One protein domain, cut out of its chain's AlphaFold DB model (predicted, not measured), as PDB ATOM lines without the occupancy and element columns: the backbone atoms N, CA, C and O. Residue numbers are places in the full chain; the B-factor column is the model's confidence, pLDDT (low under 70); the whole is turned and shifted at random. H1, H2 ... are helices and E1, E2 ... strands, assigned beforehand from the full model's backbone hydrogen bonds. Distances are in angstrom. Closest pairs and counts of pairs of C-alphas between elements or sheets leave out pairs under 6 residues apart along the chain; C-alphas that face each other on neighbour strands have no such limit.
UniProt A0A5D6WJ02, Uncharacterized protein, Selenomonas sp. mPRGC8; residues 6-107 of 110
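This is residues 6 to 107 of the 110 residues of an uncharacterized protein of Selenomonas sp. mPRGC8 (UniProt A0A5D6WJ02). One long helix, H1, packs over one face of a curled four-stranded sheet, E1 to E4, and a two-stranded hairpin, E5 and E6, reaches away as an arm from the end where H1 begins. The 102 printed residues run E1 E2 E3 E4 E5 E6 H1; both sheets, E1 - E2 - E3 - E4 and E5 - E6, are antiparallel, and the class is mixed. The whole is only just compact, close to loose, with a radius of gyration of the C-alphas of 15.2 A, and flat, spanning 44 by 38 by 18 A.

E1, residues 6 to 11, begins at C-alpha 6 (57.474, -12.003, -18.157). E2, residues 14 to 25, is 33.8 A long and E3, residues 28 to 36, 26.0 A. E4 is residues 46 to 52, E5 residues 58 to 64 and E6 residues 70 to 77, 20.8 A. H1, residues 79 to 105, is 39.5 A long and ends at C-alpha 105 (50.572, -30.770, -24.531).

E1 to E4 form a meander, each strand the antiparallel neighbour of the one before, with N 9 and O 16 at 2.8 A, N 21 and O 32 at 2.9 A, and N 33 and O 49 at 2.9 A. H1 is on one face of this strongly twisted sheet, making two layers; its closest C-alphas to E3 are Ala 82 and Ala 28, 5.1 A. In H1, 22 of 23 O i to N i+4 pairs are within hydrogen-bond range. In the hairpin E5 and E6, N 61 and O 74 are 2.9 A apart. E6 is apart from E4.

The C-alphas of Glu 66 and Gly 106 are farthest apart, 43.9 A. The printed part has no cut and no long link. Residues 102 to 107 are under pLDDT 70.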
ATOM      1  N   LYS A   6      57.927 -10.734 -18.743       81.00
ATOM      2  CA  LYS A   6      57.474 -12.003 -18.157       81.00
ATOM      3  C   LYS A   6      57.175 -11.791 -16.676       81.00
ATOM      4  O   LYS A   6      57.985 -11.175 -15.986       81.00
ATOM      5  N   ASP A   7      56.045 -12.296 -16.201       88.19
ATOM      6  CA  ASP A   7      55.617 -12.223 -14.798       88.19
ATOM      7  C   ASP A   7      54.903 -13.538 -14.401       88.19
ATOM      8  O   ASP A   7      54.792 -14.461 -15.211       88.19
ATOM      9  N   CYS A   8      54.463 -13.679 -13.149       86.81
ATOM     10  CA  CYS A   8      53.612 -14.788 -12.714       86.81
ATOM     11  C   CYS A   8      52.419 -14.285 -11.898       86.81
ATOM     12  O   CYS A   8      52.561 -13.477 -10.974       86.81
ATOM     13  N   LYS A   9      51.218 -14.785 -12.210       90.06
ATOM     14  CA  LYS A   9      49.970 -14.419 -11.527       90.06
ATOM     15  C   LYS A   9      49.377 -15.600 -10.781       90.06
ATOM     16  O   LYS A   9      49.099 -16.645 -11.359       90.06
ATOM     17  N   CYS A  10      49.133 -15.408  -9.488       86.69
ATOM     18  CA  CYS A  10      48.458 -16.393  -8.653       86.69
ATOM     19  C   CYS A  10      46.937 -16.300  -8.831       86.69
ATOM     20  O   CYS A  10      46.304 -15.367  -8.338       86.69
ATOM     21  N   LEU A  11      46.346 -17.298  -9.486       86.69
ATOM     22  CA  LEU A  11      44.906 -17.460  -9.663       86.69
ATOM     23  C   LEU A  11      44.414 -18.644  -8.827       86.69
ATOM     24  O   LEU A  11      44.742 -19.793  -9.110       86.69
ATOM     25  N   ASN A  12      43.628 -18.370  -7.780       83.88
ATOM     26  CA  ASN A  12      43.072 -19.390  -6.875       83.88
ATOM     27  C   ASN A  12      44.127 -20.379  -6.336       83.88
ATOM     28  O   ASN A  12      43.889 -21.582  -6.266       83.88
ATOM     29  N   GLY A  13      45.310 -19.867  -5.976       81.06
ATOM     30  CA  GLY A  13      46.412 -20.663  -5.424       81.06
ATOM     31  C   GLY A  13      47.333 -21.321  -6.457       81.06
ATOM     32  O   GLY A  13      48.271 -22.006  -6.061       81.06
ATOM     33  N   GLN A  14      47.114 -21.104  -7.757       83.38
ATOM     34  CA  GLN A  14      47.984 -21.602  -8.828       83.38
ATOM     35  C   GLN A  14      48.701 -20.444  -9.521       83.38
ATOM     36  O   GLN A  14      48.058 -19.463  -9.885       83.38
ATOM     37  N   CYS A  15      50.018 -20.553  -9.706       85.56
ATOM     38  CA  CYS A  15      50.784 -19.565 -10.469       85.56
ATOM     39  C   CYS A  15      50.624 -19.837 -11.968       85.56
ATOM     40  O   CYS A  15      50.724 -20.985 -12.405       85.56
ATOM     41  N   VAL A  16      50.362 -18.784 -12.731       90.25
ATOM     42  CA  VAL A  16      50.296 -18.782 -14.192       90.25
ATOM     43  C   VAL A  16      51.382 -17.849 -14.692       90.25
ATOM     44  O   VAL A  16      51.383 -16.675 -14.324       90.25
ATOM     45  N   GLU A  17      52.303 -18.364 -15.502       91.88
ATOM     46  CA  GLU A  17      53.307 -17.533 -16.165       91.88
ATOM     47  C   GLU A  17      52.624 -16.634 -17.192       91.88
ATOM     48  O   GLU A  17      51.847 -17.106 -18.025       91.88
ATOM     49  N   THR A  18      52.906 -15.338 -17.125       94.06
ATOM     50  CA  THR A  18      52.311 -14.333 -17.996       94.06
ATOM     51  C   THR A  18      53.364 -13.647 -18.845       94.06
ATOM     52  O   THR A  18      54.530 -13.508 -18.469       94.06
ATOM     53  N   VAL A  19      52.925 -13.201 -20.012       94.25
ATOM     54  CA  VAL A  19      53.693 -12.437 -20.979       94.25
ATOM     55  C   VAL A  19      52.954 -11.130 -21.234       94.25
ATOM     56  O   VAL A  19      51.734 -11.122 -21.399       94.25
ATOM     57  N   SER A  20      53.676 -10.013 -21.264       95.00
ATOM     58  CA  SER A  20      53.095  -8.697 -21.517       95.00
ATOM     59  C   SER A  20      53.688  -8.007 -22.734       95.00
ATOM     60  O   SER A  20      54.877  -8.152 -23.021       95.00
ATOM     61  N   LYS A  21      52.868  -7.199 -23.408       93.31
ATOM     62  CA  LYS A  21      53.255  -6.403 -24.574       93.31
ATOM     63  C   LYS A  21      52.413  -5.129 -24.667       93.31
ATOM     64  O   LYS A  21      51.226  -5.143 -24.351       93.31
ATOM     65  N   THR A  22      53.012  -4.052 -25.168       93.94
ATOM     66  CA  THR A  22      52.275  -2.868 -25.630       93.94
ATOM     67  C   THR A  22      51.927  -3.008 -27.108       93.94
ATOM     68  O   THR A  22      52.785  -3.321 -27.938       93.94
ATOM     69  N   VAL A  23      50.658  -2.787 -27.428       92.56
ATOM     70  CA  VAL A  23      50.080  -2.823 -28.767       92.56
ATOM     71  C   VAL A  23      49.596  -1.425 -29.114       92.56
ATOM     72  O   VAL A  23      48.792  -0.858 -28.379       92.56
ATOM     73  N   SER A  24      50.066  -0.910 -30.245       91.38
ATOM     74  CA  SER A  24      49.759   0.436 -30.727       91.38
ATOM     75  C   SER A  24      49.088   0.374 -32.098       91.38
ATOM     76  O   SER A  24      49.541  -0.369 -32.976       91.38
ATOM     77  N   GLU A  25      48.040   1.170 -32.292       91.50
ATOM     78  CA  GLU A  25      47.425   1.462 -33.591       91.50
ATOM     79  C   GLU A  25      47.056   2.943 -33.649       91.50
ATOM     80  O   GLU A  25      46.239   3.405 -32.857       91.50
ATOM     81  N   GLY A  26      47.646   3.693 -34.583       88.25
ATOM     82  CA  GLY A  26      47.431   5.137 -34.666       88.25
ATOM     83  C   GLY A  26      47.748   5.841 -33.341       88.25
ATOM     84  O   GLY A  26      48.898   5.871 -32.911       88.25
ATOM     85  N   ASP A  27      46.717   6.411 -32.722       87.19
ATOM     86  CA  ASP A  27      46.736   7.119 -31.438       87.19
ATOM     87  C   ASP A  27      46.257   6.271 -30.238       87.19
ATOM     88  O   ASP A  27      46.159   6.776 -29.117       87.19
ATOM     89  N   ALA A  28      45.954   4.988 -30.452       89.56
ATOM     90  CA  ALA A  28      45.507   4.066 -29.415       89.56
ATOM     91  C   ALA A  28      46.627   3.117 -28.970       89.56
ATOM     92  O   ALA A  28      47.228   2.432 -29.799       89.56
ATOM     93  N   ASP A  29      46.822   3.003 -27.651       91.94
ATOM     94  CA  ASP A  29      47.807   2.111 -27.034       91.94
ATOM     95  C   ASP A  29      47.173   1.232 -25.944       91.94
ATOM     96  O   ASP A  29      46.635   1.726 -24.946       91.94
ATOM     97  N   PHE A  30      47.301  -0.088 -26.093       91.75
ATOM     98  CA  PHE A  30      46.920  -1.065 -25.076       91.75
ATOM     99  C   PHE A  30      48.118  -1.858 -24.575       91.75
ATOM    100  O   PHE A  30      48.878  -2.446 -25.338       91.75
ATOM    101  N   CYS A  31      48.233  -1.948 -23.260       93.62
ATOM    102  CA  CYS A  31      49.188  -2.788 -22.573       93.62
ATOM    103  C   CYS A  31      48.451  -4.065 -22.169       93.62
ATOM    104  O   CYS A  31      47.585  -4.040 -21.287       93.62
ATOM    105  N   ILE A  32      48.759  -5.164 -22.849       94.50
ATOM    106  CA  ILE A  32      48.184  -6.474 -22.567       94.50
ATOM    107  C   ILE A  32      49.164  -7.319 -21.762       94.50
ATOM    108  O   ILE A  32      50.367  -7.293 -22.000       94.50
ATOM    109  N   GLU A  33      48.634  -8.073 -20.808       95.94
ATOM    110  CA  GLU A  33      49.325  -9.130 -20.086       95.94
ATOM    111  C   GLU A  33      48.438 -10.376 -20.096       95.94
ATOM    112  O   GLU A  33      47.255 -10.310 -19.756       95.94
ATOM    113  N   VAL A  34      48.995 -11.507 -20.501       95.56
ATOM    114  CA  VAL A  34      48.245 -12.736 -20.761       95.56
ATOM    115  C   VAL A  34      49.070 -13.948 -20.358       95.56
ATOM    116  O   VAL A  34      50.290 -13.933 -20.477       95.56
ATOM    117  N   GLY A  35      48.416 -14.994 -19.874       93.75
ATOM    118  CA  GLY A  35      49.062 -16.278 -19.649       93.75
ATOM    119  C   GLY A  35      48.061 -17.384 -19.364       93.75
ATOM    120  O   GLY A  35      46.942 -17.120 -18.924       93.75
ATOM    121  N   ALA A  36      48.461 -18.627 -19.581       92.00
ATOM    122  CA  ALA A  36      47.682 -19.809 -19.279       92.00
ATOM    123  C   ALA A  36      48.579 -20.947 -18.775       92.00
ATOM    124  O   ALA A  36      49.731 -21.073 -19.170       92.00
ATOM    125  N   ASN A  37      48.032 -21.807 -17.914       87.31
ATOM    126  CA  ASN A  37      48.660 -23.085 -17.533       87.31
ATOM    127  C   ASN A  37      47.893 -24.303 -18.097       87.31
ATOM    128  O   ASN A  37      48.094 -25.438 -17.665       87.31
ATOM    129  N   GLY A  38      46.951 -24.041 -19.005       81.81
ATOM    130  CA  GLY A  38      46.028 -24.999 -19.601       81.81
ATOM    131  C   GLY A  38      44.734 -24.310 -20.049       81.81
ATOM    132  O   GLY A  38      44.401 -23.234 -19.552       81.81
ATOM    133  N   PHE A  39      43.992 -24.943 -20.964       71.56
ATOM    134  CA  PHE A  39      42.723 -24.418 -21.499       71.56
ATOM    135  C   PHE A  39      41.497 -25.284 -21.154       71.56
ATOM    136  O   PHE A  39      40.361 -24.824 -21.245       71.56
ATOM    137  N   SER A  40      41.705 -26.532 -20.723       72.56
ATOM    138  CA  SER A  40      40.635 -27.492 -20.442       72.56
ATOM    139  C   SER A  40      40.876 -28.264 -19.145       72.56
ATOM    140  O   SER A  40      41.931 -28.873 -18.972       72.56
ATOM    141  N   GLY A  41      39.857 -28.319 -18.282       74.75
ATOM    142  CA  GLY A  41      39.863 -29.071 -17.023       74.75
ATOM    143  C   GLY A  41      39.848 -28.180 -15.778       74.75
ATOM    144  O   GLY A  41      40.123 -26.983 -15.837       74.75
ATOM    145  N   ASP A  42      39.548 -28.777 -14.623       74.56
ATOM    146  CA  ASP A  42      39.271 -28.054 -13.367       74.56
ATOM    147  C   ASP A  42      40.461 -27.231 -12.829       74.56
ATOM    148  O   ASP A  42      40.292 -26.287 -12.046       74.56
ATOM    149  N   ASN A  43      41.675 -27.537 -13.293       81.44
ATOM    150  CA  ASN A  43      42.924 -26.886 -12.890       81.44
ATOM    151  C   ASN A  43      43.495 -25.917 -13.934       81.44
ATOM    152  O   ASN A  43      44.518 -25.289 -13.668       81.44
ATOM    153  N   SER A  44      42.855 -25.781 -15.096       86.69
ATOM    154  CA  SER A  44      43.272 -24.829 -16.123       86.69
ATOM    155  C   SER A  44      42.897 -23.405 -15.730       86.69
ATOM    156  O   SER A  44      41.790 -23.131 -15.256       86.69
ATOM    157  N   ARG A  45      43.840 -22.487 -15.896       89.62
ATOM    158  CA  ARG A  45      43.704 -21.073 -15.577       89.62
ATOM    159  C   ARG A  45      44.221 -20.269 -16.750       89.62
ATOM    160  O   ARG A  45      45.297 -20.549 -17.266       89.62
ATOM    161  N   VAL A  46      43.456 -19.242 -17.096       91.12
ATOM    162  CA  VAL A  46      43.840 -18.215 -18.055       91.12
ATOM    163  C   VAL A  46      43.776 -16.880 -17.328       91.12
ATOM    164  O   VAL A  46      42.779 -16.553 -16.682       91.12
ATOM    165  N   TYR A  47      44.862 -16.129 -17.409       93.00
ATOM    166  CA  TYR A  47      44.952 -14.745 -16.994       93.00
ATOM    167  C   TYR A  47      44.947 -13.865 -18.240       93.00
ATOM    168  O   TYR A  47      45.702 -14.108 -19.177       93.00
ATOM    169  N   LEU A  48      44.126 -12.820 -18.222       94.00
ATOM    170  CA  LEU A  48      44.155 -11.766 -19.223       94.00
ATOM    171  C   LEU A  48      43.897 -10.432 -18.534       94.00
ATOM    172  O   LEU A  48      42.920 -10.264 -17.803       94.00
ATOM    173  N   LYS A  49      44.777  -9.475 -18.794       93.56
ATOM    174  CA  LYS A  49      44.658  -8.094 -18.355       93.56
ATOM    175  C   LYS A  49      44.925  -7.191 -19.544       93.56
ATOM    176  O   LYS A  49      45.954  -7.303 -20.198       93.56
ATOM    177  N   LEU A  50      44.007  -6.263 -19.770       91.94
ATOM    178  CA  LEU A  50      44.123  -5.227 -20.783       91.94
ATOM    179  C   LEU A  50      44.071  -3.868 -20.090       91.94
ATOM    180  O   LEU A  50      43.148  -3.594 -19.321       91.94
ATOM    181  N   VAL A  51      45.067  -3.029 -20.340       90.81
ATOM    182  CA  VAL A  51      45.160  -1.677 -19.786       90.81
ATOM    183  C   VAL A  51      45.257  -0.698 -20.940       90.81
ATOM    184  O   VAL A  51      46.135  -0.840 -21.782       90.81
ATOM    185  N   ASN A  52      44.385   0.306 -20.971       88.62
ATOM    186  CA  ASN A  52      44.614   1.465 -21.826       88.62
ATOM    187  C   ASN A  52      45.804   2.242 -21.255       88.62
ATOM    188  O   ASN A  52      45.717   2.766 -20.145       88.62
ATOM    189  N   CYS A  53      46.918   2.241 -21.979       86.00
ATOM    190  CA  CYS A  53      48.129   2.960 -21.595       86.00
ATOM    191  C   CYS A  53      48.402   4.175 -22.495       86.00
ATOM    192  O   CYS A  53      49.410   4.853 -22.296       86.00
ATOM    193  N   GLY A  54      47.487   4.473 -23.422       80.88
ATOM    194  CA  GLY A  54      47.486   5.670 -24.258       80.88
ATOM    195  C   GLY A  54      46.510   6.742 -23.769       80.88
ATOM    196  O   GLY A  54      46.050   6.731 -22.626       80.88
ATOM    197  N   GLN A  55      46.197   7.691 -24.655       75.50
ATOM    198  CA  GLN A  55      45.245   8.783 -24.389       75.50
ATOM    199  C   GLN A  55      43.858   8.567 -25.010       75.50
ATOM    200  O   GLN A  55      42.991   9.428 -24.869       75.50
ATOM    201  N   SER A  56      43.631   7.441 -25.690       76.19
ATOM    202  CA  SER A  56      42.344   7.155 -26.324       76.19
ATOM    203  C   SER A  56      41.233   6.976 -25.284       76.19
ATOM    204  O   SER A  56      41.463   6.514 -24.162       76.19
ATOM    205  N   ASN A  57      39.999   7.332 -25.640       81.56
ATOM    206  CA  ASN A  57      38.850   7.094 -24.772       81.56
ATOM    207  C   ASN A  57      38.481   5.604 -24.816       81.56
ATOM    208  O   ASN A  57      38.045   5.083 -25.843       81.56
ATOM    209  N   PHE A  58      38.640   4.923 -23.681       85.19
ATOM    210  CA  PHE A  58      38.313   3.508 -23.518       85.19
ATOM    211  C   PHE A  58      37.442   3.318 -22.283       85.19
ATOM    212  O   PHE A  58      37.831   3.684 -21.171       85.19
ATOM    213  N   LEU A  59      36.264   2.734 -22.477       87.06
ATOM    214  CA  LEU A  59      35.327   2.447 -21.402       87.06
ATOM    215  C   LEU A  59      35.170   0.935 -21.249       87.06
ATOM    216  O   LEU A  59      34.795   0.241 -22.193       87.06
ATOM    217  N   VAL A  60      35.392   0.451 -20.026       89.19
ATOM    218  CA  VAL A  60      35.124  -0.934 -19.624       89.19
ATOM    219  C   VAL A  60      34.068  -0.934 -18.540       89.19
ATOM    220  O   VAL A  60      34.207  -0.250 -17.523       89.19
ATOM    221  N   ARG A  61      33.013  -1.723 -18.735       92.38
ATOM    222  CA  ARG A  61      31.974  -1.930 -17.726       92.38
ATOM    223  C   ARG A  61      31.697  -3.406 -17.542       92.38
ATOM    224  O   ARG A  61      31.724  -4.190 -18.481       92.38
ATOM    225  N   THR A  62      31.393  -3.790 -16.313       95.31
ATOM    226  CA  THR A  62      30.866  -5.122 -16.033       95.31
ATOM    227  C   THR A  62      29.381  -5.150 -16.376       95.31
ATOM    228  O   THR A  62      28.613  -4.359 -15.828       95.31
ATOM    229  N   VAL A  63      28.971  -6.084 -17.229       96.25
ATOM    230  CA  VAL A  63      27.555  -6.394 -17.451       96.25
ATOM    231  C   VAL A  63      27.085  -7.255 -16.288       96.25
ATOM    232  O   VAL A  63      27.735  -8.245 -15.936       96.25
ATOM    233  N   LYS A  64      25.973  -6.868 -15.665       97.00
ATOM    234  CA  LYS A  64      25.429  -7.549 -14.490       97.00
ATOM    235  C   LYS A  64      24.021  -8.061 -14.749       97.00
ATOM    236  O   LYS A  64      23.264  -7.425 -15.474       97.00
ATOM    237  N   ASP A  65      23.685  -9.196 -14.144       96.81
ATOM    238  CA  ASP A  65      22.317  -9.717 -14.155       96.81
ATOM    239  C   ASP A  65      21.407  -8.986 -13.150       96.81
ATOM    240  O   ASP A  65      21.837  -8.111 -12.394       96.81
ATOM    241  N   GLU A  66      20.139  -9.394 -13.094       96.88
ATOM    242  CA  GLU A  66      19.134  -8.869 -12.158       96.88
ATOM    243  C   GLU A  66      19.517  -9.048 -10.677       96.88
ATOM    244  O   GLU A  66      18.984  -8.368  -9.802       96.88
ATOM    245  N   ARG A  67      20.458  -9.952 -10.373       97.38
ATOM    246  CA  ARG A  67      20.983 -10.209  -9.025       97.38
ATOM    247  C   ARG A  67      22.303  -9.480  -8.767       97.38
ATOM    248  O   ARG A  67      22.980  -9.792  -7.788       97.38
ATOM    249  N   ASN A  68      22.677  -8.521  -9.621       94.75
ATOM    250  CA  ASN A  68      23.919  -7.748  -9.540       94.75
ATOM    251  C   ASN A  68      25.190  -8.625  -9.623       94.75
ATOM    252  O   ASN A  68      26.262  -8.208  -9.175       94.75
ATOM    253  N   ARG A  69      25.092  -9.833 -10.195       95.94
ATOM    254  CA  ARG A  69      26.238 -10.725 -10.428       95.94
ATOM    255  C   ARG A  69      26.894 -10.386 -11.767       95.94
ATOM    256  O   ARG A  69      26.167 -10.118 -12.723       95.94
ATOM    257  N   PRO A  70      28.235 -10.405 -11.867       94.44
ATOM    258  CA  PRO A  70      28.922 -10.186 -13.136       94.44
ATOM    259  C   PRO A  70      28.606 -11.333 -14.105       94.44
ATOM    260  O   PRO A  70      28.850 -12.493 -13.786       94.44
ATOM    261  N   VAL A  71      28.064 -11.005 -15.278       96.00
ATOM    262  CA  VAL A  71      27.738 -11.978 -16.340       96.00
ATOM    263  C   VAL A  71      28.419 -11.665 -17.669       96.00
ATOM    264  O   VAL A  71      28.325 -12.449 -18.606       96.00
ATOM    265  N   GLY A  72      29.125 -10.540 -17.758       94.06
ATOM    266  CA  GLY A  72      29.878 -10.181 -18.948       94.06
ATOM    267  C   GLY A  72      30.675  -8.897 -18.777       94.06
ATOM    268  O   GLY A  72      30.720  -8.299 -17.698       94.06
ATOM    269  N   ILE A  73      31.280  -8.470 -19.878       94.56
ATOM    270  CA  ILE A  73      32.011  -7.212 -20.004       94.56
ATOM    271  C   ILE A  73      31.485  -6.450 -21.222       94.56
ATOM    272  O   ILE A  73      31.217  -7.039 -22.264       94.56
ATOM    273  N   GLU A  74      31.318  -5.146 -21.068       93.69
ATOM    274  CA  GLU A  74      31.019  -4.197 -22.135       93.69
ATOM    275  C   GLU A  74      32.285  -3.383 -22.393       93.69
ATOM    276  O   GLU A  74      32.896  -2.860 -21.454       93.69
ATOM    277  N   LEU A  75      32.668  -3.301 -23.665       91.06
ATOM    278  CA  LEU A  75      33.814  -2.537 -24.137       91.06
ATOM    279  C   LEU A  75      33.313  -1.501 -25.141       91.06
ATOM    280  O   LEU A  75      32.661  -1.862 -26.121       91.06
ATOM    281  N   ALA A  76      33.620  -0.230 -24.900       90.62
ATOM    282  CA  ALA A  76      33.330   0.850 -25.834       90.62
ATOM    283  C   ALA A  76      34.608   1.627 -26.160       90.62
ATOM    284  O   ALA A  76      35.419   1.925 -25.277       90.62
ATOM    285  N   PHE A  77      34.755   1.939 -27.445       87.25
ATOM    286  CA  PHE A  77      35.951   2.519 -28.043       87.25
ATOM    287  C   PHE A  77      35.582   3.774 -28.819       87.25
ATOM    288  O   PHE A  77      34.515   3.838 -29.434       87.25
ATOM    289  N   ASP A  78      36.484   4.746 -28.811       84.00
ATOM    290  CA  ASP A  78      36.401   5.917 -29.672       84.00
ATOM    291  C   ASP A  78      37.194   5.651 -30.960       84.00
ATOM    292  O   ASP A  78      38.419   5.528 -30.939       84.00
ATOM    293  N   GLY A  79      36.480   5.485 -32.074       86.50
ATOM    294  CA  GLY A  79      37.071   5.300 -33.399       86.50
ATOM    295  C   GLY A  79      37.614   3.900 -33.724       86.50
ATOM    296  O   GLY A  79      37.564   2.954 -32.935       86.50
ATOM    297  N   GLU A  80      38.119   3.771 -34.954       90.25
ATOM    298  CA  GLU A  80      38.597   2.508 -35.534       90.25
ATOM    299  C   GLU A  80      39.957   2.060 -34.984       90.25
ATOM    300  O   GLU A  80      40.163   0.865 -34.775       90.25
ATOM    301  N   ASN A  81      40.851   3.004 -34.671       91.31
ATOM    302  CA  ASN A  81      42.196   2.723 -34.162       91.31
ATOM    303  C   ASN A  81      42.153   1.945 -32.843       91.31
ATOM    304  O   ASN A  81      42.829   0.930 -32.690       91.31
ATOM    305  N   ALA A  82      41.311   2.372 -31.897       90.19
ATOM    306  CA  ALA A  82      41.174   1.705 -30.607       90.19
ATOM    307  C   ALA A  82      40.587   0.290 -30.749       90.19
ATOM    308  O   ALA A  82      41.054  -0.643 -30.097       90.19
ATOM    309  N   PHE A  83      39.621   0.090 -31.646       91.06
ATOM    310  CA  PHE A  83      39.115  -1.252 -31.933       91.06
ATOM    311  C   PHE A  83      40.181  -2.140 -32.598       91.06
ATOM    312  O   PHE A  83      40.362  -3.291 -32.207       91.06
ATOM    313  N   ALA A  84      40.948  -1.609 -33.548       92.62
ATOM    314  CA  ALA A  84      42.036  -2.336 -34.196       92.62
ATOM    315  C   ALA A  84      43.181  -2.687 -33.223       92.62
ATOM    316  O   ALA A  84      43.691  -3.808 -33.254       92.62
ATOM    317  N   ALA A  85      43.541  -1.783 -32.305       92.25
ATOM    318  CA  ALA A  85      44.512  -2.058 -31.245       92.25
ATOM    319  C   ALA A  85      44.025  -3.168 -30.294       92.25
ATOM    320  O   ALA A  85      44.817  -4.033 -29.915       92.25
ATOM    321  N   LEU A  86      42.728  -3.197 -29.954       92.31
ATOM    322  CA  LEU A  86      42.129  -4.301 -29.194       92.31
ATOM    323  C   LEU A  86      42.269  -5.631 -29.941       92.31
ATOM    324  O   LEU A  86      42.680  -6.615 -29.333       92.31
ATOM    325  N   MET A  87      41.940  -5.667 -31.236       94.12
ATOM    326  CA  MET A  87      42.030  -6.893 -32.035       94.12
ATOM    327  C   MET A  87      43.463  -7.430 -32.070       94.12
ATOM    328  O   MET A  87      43.682  -8.600 -31.781       94.12
ATOM    329  N   LYS A  88      44.455  -6.560 -32.284       94.56
ATOM    330  CA  LYS A  88      45.877  -6.938 -32.219       94.56
ATOM    331  C   LYS A  88      46.305  -7.446 -30.839       94.56
ATOM    332  O   LYS A  88      47.154  -8.331 -30.742       94.56
ATOM    333  N   ALA A  89      45.758  -6.875 -29.765       93.69
ATOM    334  CA  ALA A  89      46.000  -7.363 -28.412       93.69
ATOM    335  C   ALA A  89      45.355  -8.741 -28.192       93.69
ATOM    336  O   ALA A  89      45.978  -9.609 -27.589       93.69
ATOM    337  N   ALA A  90      44.151  -8.970 -28.720       94.38
ATOM    338  CA  ALA A  90      43.489 -10.271 -28.676       94.38
ATOM    339  C   ALA A  90      44.254 -11.338 -29.474       94.38
ATOM    340  O   ALA A  90      44.433 -12.437 -28.959       94.38
ATOM    341  N   ASP A  91      44.772 -11.007 -30.660       95.50
ATOM    342  CA  ASP A  91      45.612 -11.916 -31.454       95.50
ATOM    343  C   ASP A  91      46.862 -12.329 -30.667       95.50
ATOM    344  O   ASP A  91      47.138 -13.513 -30.509       95.50
ATOM    345  N   PHE A  92      47.554 -11.364 -30.052       93.38
ATOM    346  CA  PHE A  92      48.684 -11.663 -29.171       93.38
ATOM    347  C   PHE A  92      48.294 -12.559 -27.985       93.38
ATOM    348  O   PHE A  92      49.061 -13.433 -27.590       93.38
ATOM    349  N   ALA A  93      47.108 -12.353 -27.404       94.00
ATOM    350  CA  ALA A  93      46.608 -13.204 -26.330       94.00
ATOM    351  C   ALA A  93      46.390 -14.645 -26.788       94.00
ATOM    352  O   ALA A  93      46.754 -15.573 -26.068       94.00
ATOM    353  N   ILE A  94      45.802 -14.815 -27.972       92.31
ATOM    354  CA  ILE A  94      45.571 -16.121 -28.582       92.31
ATOM    355  C   ILE A  94      46.908 -16.813 -28.829       92.31
ATOM    356  O   ILE A  94      47.065 -17.942 -28.377       92.31
ATOM    357  N   ASP A  95      47.874 -16.125 -29.443       92.31
ATOM    358  CA  ASP A  95      49.208 -16.673 -29.713       92.31
ATOM    359  C   ASP A  95      49.875 -17.175 -28.422       92.31
ATOM    360  O   ASP A  95      50.268 -18.336 -28.342       92.31
ATOM    361  N   VAL A  96      49.916 -16.353 -27.363       91.50
ATOM    362  CA  VAL A  96      50.531 -16.748 -26.078       91.50
ATOM    363  C   VAL A  96      49.810 -17.936 -25.439       91.50
ATOM    364  O   VAL A  96      50.459 -18.836 -24.907       91.50
ATOM    365  N   ILE A  97      48.475 -17.951 -25.463       90.50
ATOM    366  CA  ILE A  97      47.701 -19.055 -24.885       90.50
ATOM    367  C   ILE A  97      47.934 -20.341 -25.682       90.50
ATOM    368  O   ILE A  97      48.127 -21.395 -25.074       90.50
ATOM    369  N   CYS A  98      47.930 -20.277 -27.015       88.25
ATOM    370  CA  CYS A  98      48.230 -21.420 -27.873       88.25
ATOM    371  C   CYS A  98      49.635 -21.954 -27.586       88.25
ATOM    372  O   CYS A  98      49.755 -23.123 -27.233       88.25
ATOM    373  N   ASP A  99      50.658 -21.098 -27.590       88.19
ATOM    374  CA  ASP A  99      52.043 -21.488 -27.301       88.19
ATOM    375  C   ASP A  99      52.158 -22.200 -25.942       88.19
ATOM    376  O   ASP A  99      52.663 -23.319 -25.848       88.19
ATOM    377  N   GLN A 100      51.615 -21.606 -24.875       87.12
ATOM    378  CA  GLN A 100      51.708 -22.170 -23.523       87.12
ATOM    379  C   GLN A 100      50.895 -23.461 -23.348       87.12
ATOM    380  O   GLN A 100      51.230 -24.316 -22.522       87.12
ATOM    381  N   THR A 101      49.813 -23.630 -24.108       79.94
ATOM    382  CA  THR A 101      48.976 -24.836 -24.041       79.94
ATOM    383  C   THR A 101      49.500 -25.962 -24.932       79.94
ATOM    384  O   THR A 101      49.403 -27.123 -24.533       79.94
ATOM    385  N   GLU A 102      50.143 -25.654 -26.058       69.44
ATOM    386  CA  GLU A 102      50.887 -26.614 -26.882       69.44
ATOM    387  C   GLU A 102      52.167 -27.086 -26.178       69.44
ATOM    388  O   GLU A 102      52.433 -28.290 -26.121       69.44
ATOM    389  N   GLU A 103      52.910 -26.183 -25.529       57.19
ATOM    390  CA  GLU A 103      54.033 -26.548 -24.653       57.19
ATOM    391  C   GLU A 103      53.579 -27.464 -23.503       57.19
ATOM    392  O   GLU A 103      54.279 -28.413 -23.133       57.19
ATOM    393  N   SER A 104      52.368 -27.245 -22.976       52.47
ATOM    394  CA  SER A 104      51.751 -28.120 -21.969       52.47
ATOM    395  C   SER A 104      51.325 -29.482 -22.545       52.47
ATOM    396  O   SER A 104      51.417 -30.498 -21.850       52.47
ATOM    397  N   ALA A 105      50.908 -29.534 -23.816       50.28
ATOM    398  CA  ALA A 105      50.572 -30.770 -24.531       50.28
ATOM    399  C   ALA A 105      51.817 -31.613 -24.875       50.28
ATOM    400  O   ALA A 105      51.737 -32.840 -24.901       50.28
ATOM    401  N   GLY A 106      52.996 -30.994 -24.999       43.41
ATOM    402  CA  GLY A 106      54.291 -31.677 -25.142       43.41
ATOM    403  C   GLY A 106      54.737 -32.507 -23.925       43.41
ATOM    404  O   GLY A 106      55.761 -33.190 -23.983       43.41
ATOM    405  N   ARG A 107      53.974 -32.489 -22.819       38.72
ATOM    406  CA  ARG A 107      54.199 -33.320 -21.622       38.72
ATOM    407  C   ARG A 107      53.231 -34.495 -21.467       38.72
ATOM    408  O   ARG A 107      53.339 -35.235 -20.489       38.72
TER     409      ARG A 107